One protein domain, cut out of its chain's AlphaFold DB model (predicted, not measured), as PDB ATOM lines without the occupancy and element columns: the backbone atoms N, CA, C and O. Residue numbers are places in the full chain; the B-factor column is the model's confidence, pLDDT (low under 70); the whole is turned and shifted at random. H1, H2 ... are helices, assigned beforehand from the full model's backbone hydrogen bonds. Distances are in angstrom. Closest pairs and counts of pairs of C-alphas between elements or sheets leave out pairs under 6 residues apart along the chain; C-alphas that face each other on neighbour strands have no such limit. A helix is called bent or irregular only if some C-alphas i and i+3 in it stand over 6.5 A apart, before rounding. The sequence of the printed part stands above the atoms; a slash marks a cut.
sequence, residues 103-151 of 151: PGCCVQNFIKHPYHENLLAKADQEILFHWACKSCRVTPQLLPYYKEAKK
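This is residues 103 to 151 of the 151 residues of an uncharacterized protein of Calditrichaeota bacterium (UniProt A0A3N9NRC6). Three short helices stand round a middle of loop: H1 makes one end of an elongated body, H3 runs out along the length toward the other end, and H2 sits to one side, near H3. The first link, residues 113 to 121, passes along one side of the body from H1 to H2, and the long unnamed stretch of residues 127 to 138 then folds back through the middle before H3 begins. The helices are loosely set, with no two of them in clear contact. The printed part has 49 residues with three named helices in the order H1, H2, H3 and no named strand, and its class is all helix, with 25 residues in the helices. The whole is compact, with a radius of gyration of the C-alphas of 10.5 A, and the C-alphas span 34 by 18 by 15 A along their three main axes.

From the first printed residue, Pro 103, the backbone goes straight into H1, residues 104 to 112, which touches no helix. A short link of 9 residues, residues 113 to 121, leads from it to H2, residues 122 to 126. H1 and H2 are apart, with no C-alpha of the one within 8 A of the other. From H2 a long link of 12 residues, residues 127 to 138, leads to H3, residues 139 to 149. H2 and H3 are close but not clearly touching, with 1 pair of C-alphas within 8 A. Their closest C-alphas are those of Asp 124 and Leu 143, 7.1 A apart, and their centres are 11.2 A apart. H1 and H3 are apart, again with no C-alpha of the one within 8 A of the other. In H1 and H2 every pair of O i and N i+4 is within hydrogen-bond range, while in H3 this holds for 5 of 7 pairs. H3 is irregular, but only just: C-alphas 141 and 144 are 6.7 A apart. The printed part has no hairpin.

H1 runs from Gly 104, with its C-alpha at (-28.912, -33.822, 8.925), to Lys 112, with its C-alpha at (-20.723, -42.016, 3.996). Its 9 residues measure 12.6 A from first to last C-alpha. H2, from Lys 122 to Glu 126, has 5 residues and begins with C-alpha 122 at (-9.981, -24.581, 10.977). H3, from Thr 139 to Ala 149, is the longest helix by residues, with 11 residues and 15.2 A from first to last C-alpha. It ends with C-alpha 149 at (-21.014, -19.300, 23.752), and Lys 150 and Lys 151 follow it.

The outline is elongated, and the two C-alphas farthest apart are those of Lys 112, the last residue of H1, and Lys 151, at 33.9 A. The first and last printed C-alphas, those of Pro 103 and Lys 151, are 23.4 A apart. Lys 151 is the last residue of the full chain, while the printed part begins at residue 103. The printed part has no cut. The link from H2 to H3 is the long one, and the C-alphas of its residues 127 to 138 lie 3 to 10 A from the mean of the C-alphas, at (-19.702, -27.920, 10.707). The mean pLDDT of the printed part of this model is 95.0, and no printed residue is under 70. By element the mean pLDDT is 97 for H1, 95 for H2 and 96 for H3.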
ATOM      1  N   PRO A 103     -26.749 -30.776  11.882       97.44
ATOM      2  CA  PRO A 103     -27.416 -30.705  10.590       97.44
ATOM      3  C   PRO A 103     -27.499 -32.088   9.937       97.44
ATOM      4  O   PRO A 103     -26.485 -32.769   9.773       97.44
ATOM      5  N   GLY A 104     -28.695 -32.491   9.504       97.25
ATOM      6  CA  GLY A 104     -28.912 -33.822   8.925       97.25
ATOM      7  C   GLY A 104     -28.005 -34.121   7.726       97.25
ATOM      8  O   GLY A 104     -27.518 -35.242   7.591       97.25
ATOM      9  N   CYS A 105     -27.695 -33.116   6.897       97.00
ATOM     10  CA  CYS A 105     -26.757 -33.262   5.780       97.00
ATOM     11  C   CYS A 105     -25.316 -33.535   6.238       97.00
ATOM     12  O   CYS A 105     -24.615 -34.309   5.591       97.00
ATOM     13  N   CYS A 106     -24.878 -32.946   7.356       97.75
ATOM     14  CA  CYS A 106     -23.564 -33.207   7.944       97.75
ATOM     15  C   CYS A 106     -23.479 -34.640   8.459       97.75
ATOM     16  O   CYS A 106     -22.528 -35.344   8.139       97.75
ATOM     17  N   VAL A 107     -24.509 -35.092   9.178       97.81
ATOM     18  CA  VAL A 107     -24.582 -36.463   9.704       97.81
ATOM     19  C   VAL A 107     -24.579 -37.483   8.566       97.81
ATOM     20  O   VAL A 107     -23.797 -38.428   8.576       97.81
ATOM     21  N   GLN A 108     -25.406 -37.276   7.537       97.56
ATOM     22  CA  GLN A 108     -25.447 -38.165   6.373       97.56
ATOM     23  C   GLN A 108     -24.119 -38.203   5.617       97.56
ATOM     24  O   GLN A 108     -23.696 -39.278   5.189       97.56
ATOM     25  N   ASN A 109     -23.467 -37.050   5.443       97.44
ATOM     26  CA  ASN A 109     -22.161 -36.996   4.805       97.44
ATOM     27  C   ASN A 109     -21.110 -37.717   5.648       97.44
ATOM     28  O   ASN A 109     -20.350 -38.491   5.093       97.44
ATOM     29  N   PHE A 110     -21.095 -37.510   6.966       97.12
ATOM     30  CA  PHE A 110     -20.151 -38.167   7.868       97.12
ATOM     31  C   PHE A 110     -20.294 -39.693   7.849       97.12
ATOM     32  O   PHE A 110     -19.290 -40.386   7.775       97.12
ATOM     33  N   ILE A 111     -21.524 -40.219   7.814       96.81
ATOM     34  CA  ILE A 111     -21.776 -41.668   7.701       96.81
ATOM     35  C   ILE A 111     -21.149 -42.255   6.427       96.81
ATOM     36  O   ILE A 111     -20.643 -43.372   6.451       96.81
ATOM     37  N   LYS A 112     -21.216 -41.533   5.300       96.56
ATOM     38  CA  LYS A 112     -20.723 -42.016   3.996       96.56
ATOM     39  C   LYS A 112     -19.237 -41.730   3.776       96.56
ATOM     40  O   LYS A 112     -18.534 -42.537   3.180       96.56
ATOM     41  N   HIS A 113     -18.787 -40.566   4.230       96.00
ATOM     42  CA  HIS A 113     -17.464 -39.994   4.000       96.00
ATOM     43  C   HIS A 113     -16.979 -39.300   5.290       96.00
ATOM     44  O   HIS A 113     -17.015 -38.064   5.385       96.00
ATOM     45  N   PRO A 114     -16.571 -40.078   6.313       94.19
ATOM     46  CA  PRO A 114     -16.108 -39.534   7.586       94.19
ATOM     47  C   PRO A 114     -14.935 -38.578   7.376       94.19
ATOM     48  O   PRO A 114     -14.021 -38.882   6.616       94.19
ATOM     49  N   TYR A 115     -14.969 -37.426   8.050       92.75
ATOM     50  CA  TYR A 115     -13.898 -36.417   8.032       92.75
ATOM     51  C   TYR A 115     -13.472 -35.916   6.640       92.75
ATOM     52  O   TYR A 115     -12.406 -35.326   6.489       92.75
ATOM     53  N   HIS A 116     -14.307 -36.117   5.619       93.00
ATOM     54  CA  HIS A 116     -14.036 -35.629   4.272       93.00
ATOM     55  C   HIS A 116     -13.941 -34.101   4.249       93.00
ATOM     56  O   HIS A 116     -14.697 -33.430   4.951       93.00
ATOM     57  N   GLU A 117     -13.043 -33.551   3.437       91.62
ATOM     58  CA  GLU A 117     -12.721 -32.124   3.445       91.62
ATOM     59  C   GLU A 117     -13.957 -31.210   3.386       91.62
ATOM     60  O   GLU A 117     -14.940 -31.455   2.671       91.62
ATOM     61  N   ASN A 118     -13.890 -30.119   4.148       92.44
ATOM     62  CA  ASN A 118     -14.908 -29.081   4.180       92.44
ATOM     63  C   ASN A 118     -14.292 -27.705   3.893       92.44
ATOM     64  O   ASN A 118     -13.086 -27.578   3.711       92.44
ATOM     65  N   LEU A 119     -15.141 -26.683   3.782       92.69
ATOM     66  CA  LEU A 119     -14.727 -25.325   3.409       92.69
ATOM     67  C   LEU A 119     -14.724 -24.357   4.597       92.69
ATOM     68  O   LEU A 119     -14.770 -23.144   4.401       92.69
ATOM     69  N   LEU A 120     -14.733 -24.871   5.828       94.62
ATOM     70  CA  LEU A 120     -14.658 -24.026   7.011       94.62
ATOM     71  C   LEU A 120     -13.206 -23.671   7.318       94.62
ATOM     72  O   LEU A 120     -12.294 -24.478   7.140       94.62
ATOM     73  N   ALA A 121     -13.000 -22.472   7.861       94.94
ATOM     74  CA  ALA A 121     -11.751 -22.171   8.541       94.94
ATOM     75  C   ALA A 121     -11.550 -23.171   9.692       94.94
ATOM     76  O   ALA A 121     -12.504 -23.518  10.390       94.94
ATOM     77  N   LYS A 122     -10.304 -23.596   9.932       94.25
ATOM     78  CA  LYS A 122      -9.981 -24.581  10.977       94.25
ATOM     79  C   LYS A 122     -10.565 -24.193  12.342       94.25
ATOM     80  O   LYS A 122     -11.236 -25.005  12.965       94.25
ATOM     81  N   ALA A 123     -10.408 -22.928  12.735       94.94
ATOM     82  CA  ALA A 123     -10.936 -22.399  13.993       94.94
ATOM     83  C   ALA A 123     -12.474 -22.474  14.104       94.94
ATOM     84  O   ALA A 123     -13.004 -22.611  15.203       94.94
ATOM     85  N   ASP A 124     -13.191 -22.400  12.978       96.06
ATOM     86  CA  ASP A 124     -14.650 -22.532  12.944       96.06
ATOM     87  C   ASP A 124     -15.081 -24.001  13.021       96.06
ATOM     88  O   ASP A 124     -16.094 -24.304  13.642       96.06
ATOM     89  N   GLN A 125     -14.319 -24.930  12.440       96.12
ATOM     90  CA  GLN A 125     -14.585 -26.364  12.584       96.12
ATOM     91  C   GLN A 125     -14.243 -26.877  13.995       96.12
ATOM     92  O   GLN A 125     -14.949 -27.741  14.505       96.12
ATOM     93  N   GLU A 126     -13.206 -26.337  14.640       94.50
ATOM     94  CA  GLU A 126     -12.757 -26.733  15.988       94.50
ATOM     95  C   GLU A 126     -13.780 -26.443  17.091       94.50
ATOM     96  O   GLU A 126     -13.792 -27.124  18.112       94.50
ATOM     97  N   ILE A 127     -14.643 -25.440  16.910       95.69
ATOM     98  CA  ILE A 127     -15.689 -25.118  17.892       95.69
ATOM     99  C   ILE A 127     -16.959 -25.953  17.689       95.69
ATOM    100  O   ILE A 127     -17.844 -25.950  18.542       95.69
ATOM    101  N   LEU A 128     -17.078 -26.660  16.562       96.00
ATOM    102  CA  LEU A 128     -18.221 -27.514  16.266       96.00
ATOM    103  C   LEU A 128     -17.984 -28.922  16.810       96.00
ATOM    104  O   LEU A 128     -16.932 -29.518  16.613       96.00
ATOM    105  N   PHE A 129     -19.031 -29.509  17.387       95.50
ATOM    106  CA  PHE A 129     -19.024 -30.906  17.844       95.50
ATOM    107  C   PHE A 129     -19.482 -31.888  16.751       95.50
ATOM    108  O   PHE A 129     -19.802 -33.043  17.027       95.50
ATOM    109  N   HIS A 130     -19.549 -31.425  15.501       96.06
ATOM    110  CA  HIS A 130     -19.843 -32.234  14.323       96.06
ATOM    111  C   HIS A 130     -18.955 -31.814  13.161       96.06
ATOM    112  O   HIS A 130     -18.591 -30.646  13.027       96.06
ATOM    113  N   TRP A 131     -18.670 -32.755  12.267       97.06
ATOM    114  CA  TRP A 131     -17.942 -32.452  11.043       97.06
ATOM    115  C   TRP A 131     -18.873 -31.823  10.001       97.06
ATOM    116  O   TRP A 131     -19.863 -32.435   9.583       97.06
ATOM    117  N   ALA A 132     -18.602 -30.585   9.588       97.25
ATOM    118  CA  ALA A 132     -19.421 -29.916   8.586       97.25
ATOM    119  C   ALA A 132     -19.181 -30.520   7.193       97.25
ATOM    120  O   ALA A 132     -18.049 -30.824   6.835       97.25
ATOM    121  N   CYS A 133     -20.232 -30.670   6.382       96.50
ATOM    122  CA  CYS A 133     -20.066 -31.044   4.977       96.50
ATOM    123  C   CYS A 133     -19.904 -29.788   4.109       96.50
ATOM    124  O   CYS A 133     -20.401 -28.716   4.462       96.50
ATOM    125  N   LYS A 134     -19.241 -29.935   2.954       93.56
ATOM    126  CA  LYS A 134     -18.883 -28.846   2.027       93.56
ATOM    127  C   LYS A 134     -20.038 -27.900   1.666       93.56
ATOM    128  O   LYS A 134     -19.814 -26.710   1.488       93.56
ATOM    129  N   SER A 135     -21.260 -28.418   1.564       90.19
ATOM    130  CA  SER A 135     -22.456 -27.676   1.141       90.19
ATOM    131  C   SER A 135     -23.471 -27.436   2.268       90.19
ATOM    132  O   SER A 135     -24.641 -27.150   1.997       90.19
ATOM    133  N   CYS A 136     -23.064 -27.556   3.538       95.38
ATOM    134  CA  CYS A 136     -23.983 -27.361   4.656       95.38
ATOM    135  C   CYS A 136     -24.488 -25.912   4.726       95.38
ATOM    136  O   CYS A 136     -23.722 -24.987   4.978       95.38
ATOM    137  N   ARG A 137     -25.804 -25.723   4.582       94.31
ATOM    138  CA  ARG A 137     -26.453 -24.403   4.692       94.31
ATOM    139  C   ARG A 137     -26.759 -23.988   6.130       94.31
ATOM    140  O   ARG A 137     -26.949 -22.806   6.396       94.31
ATOM    141  N   VAL A 138     -26.824 -24.958   7.042       95.81
ATOM    142  CA  VAL A 138     -27.189 -24.738   8.448       95.81
ATOM    143  C   VAL A 138     -25.966 -24.355   9.279       95.81
ATOM    144  O   VAL A 138     -26.051 -23.442  10.090       95.81
ATOM    145  N   THR A 139     -24.809 -24.992   9.054       95.50
ATOM    146  CA  THR A 139     -23.593 -24.723   9.841       95.50
ATOM    147  C   THR A 139     -23.199 -23.237   9.853       95.50
ATOM    148  O   THR A 139     -22.983 -22.724  10.947       95.50
ATOM    149  N   PRO A 140     -23.175 -22.502   8.721       94.81
ATOM    150  CA  PRO A 140     -22.862 -21.070   8.739       94.81
ATOM    151  C   PRO A 140     -23.803 -20.241   9.622       94.81
ATOM    152  O   PRO A 140     -23.373 -19.265  10.226       94.81
ATOM    153  N   GLN A 141     -25.068 -20.651   9.738       94.75
ATOM    154  CA  GLN A 141     -26.063 -19.993  10.591       94.75
ATOM    155  C   GLN A 141     -25.892 -20.359  12.071       94.75
ATOM    156  O   GLN A 141     -26.259 -19.574  12.936       94.75
ATOM    157  N   LEU A 142     -25.323 -21.532  12.371       95.38
ATOM    158  CA  LEU A 142     -25.013 -21.961  13.739       95.38
ATOM    159  C   LEU A 142     -23.747 -21.291  14.289       95.38
ATOM    160  O   LEU A 142     -23.677 -21.022  15.486       95.38
ATOM    161  N   LEU A 143     -22.754 -21.014  13.437       96.38
ATOM    162  CA  LEU A 143     -21.443 -20.504  13.855       96.38
ATOM    163  C   LEU A 143     -21.496 -19.260  14.762       96.38
ATOM    164  O   LEU A 143     -20.754 -19.249  15.743       96.38
ATOM    165  N   PRO A 144     -22.339 -18.235  14.516       96.94
ATOM    166  CA  PRO A 144     -22.448 -17.088  15.417       96.94
ATOM    167  C   PRO A 144     -22.800 -17.481  16.857       96.94
ATOM    168  O   PRO A 144     -22.130 -17.031  17.782       96.94
ATOM    169  N   TYR A 145     -23.765 -18.386  17.041       96.75
ATOM    170  CA  TYR A 145     -24.178 -18.870  18.364       96.75
ATOM    171  C   TYR A 145     -23.066 -19.668  19.052       96.75
ATOM    172  O   TYR A 145     -22.821 -19.520  20.247       96.75
ATOM    173  N   TYR A 146     -22.337 -20.483  18.287       97.06
ATOM    174  CA  TYR A 146     -21.173 -21.196  18.808       97.06
ATOM    175  C   TYR A 146     -20.060 -20.233  19.245       97.06
ATOM    176  O   TYR A 146     -19.465 -20.421  20.306       97.06
ATOM    177  N   LYS A 147     -19.789 -19.181  18.465       96.75
ATOM    178  CA  LYS A 147     -18.786 -18.157  18.797       96.75
ATOM    179  C   LYS A 147     -19.191 -17.329  20.014       96.75
ATOM    180  O   LYS A 147     -18.330 -16.981  20.815       96.75
ATOM    181  N   GLU A 148     -20.476 -17.025  20.164       95.94
ATOM    182  CA  GLU A 148     -21.009 -16.310  21.325       95.94
ATOM    183  C   GLU A 148     -20.840 -17.113  22.617       95.94
ATOM    184  O   GLU A 148     -20.323 -16.577  23.590       95.94
ATOM    185  N   ALA A 149     -21.173 -18.407  22.602       94.50
ATOM    186  CA  ALA A 149     -21.014 -19.300  23.752       94.50
ATOM    187  C   ALA A 149     -19.551 -19.538  24.178       94.50
ATOM    188  O   ALA A 149     -19.309 -20.071  25.257       94.50
ATOM    189  N   LYS A 150     -18.576 -19.204  23.321       90.62
ATOM    190  CA  LYS A 150     -17.141 -19.393  23.592       90.62
ATOM    191  C   LYS A 150     -16.549 -18.256  24.442       90.62
ATOM    192  O   LYS A 150     -15.426 -18.401  24.921       90.62
ATOM    193  N   LYS A 151     -17.254 -17.124  24.545       75.81
ATOM    194  CA  LYS A 151     -16.818 -15.917  25.263       75.81
ATOM    195  C   LYS A 151     -16.936 -16.094  26.772       75.81
ATOM    196  O   LYS A 151     -16.030 -15.584  27.463       75.81
TER     197      LYS A 151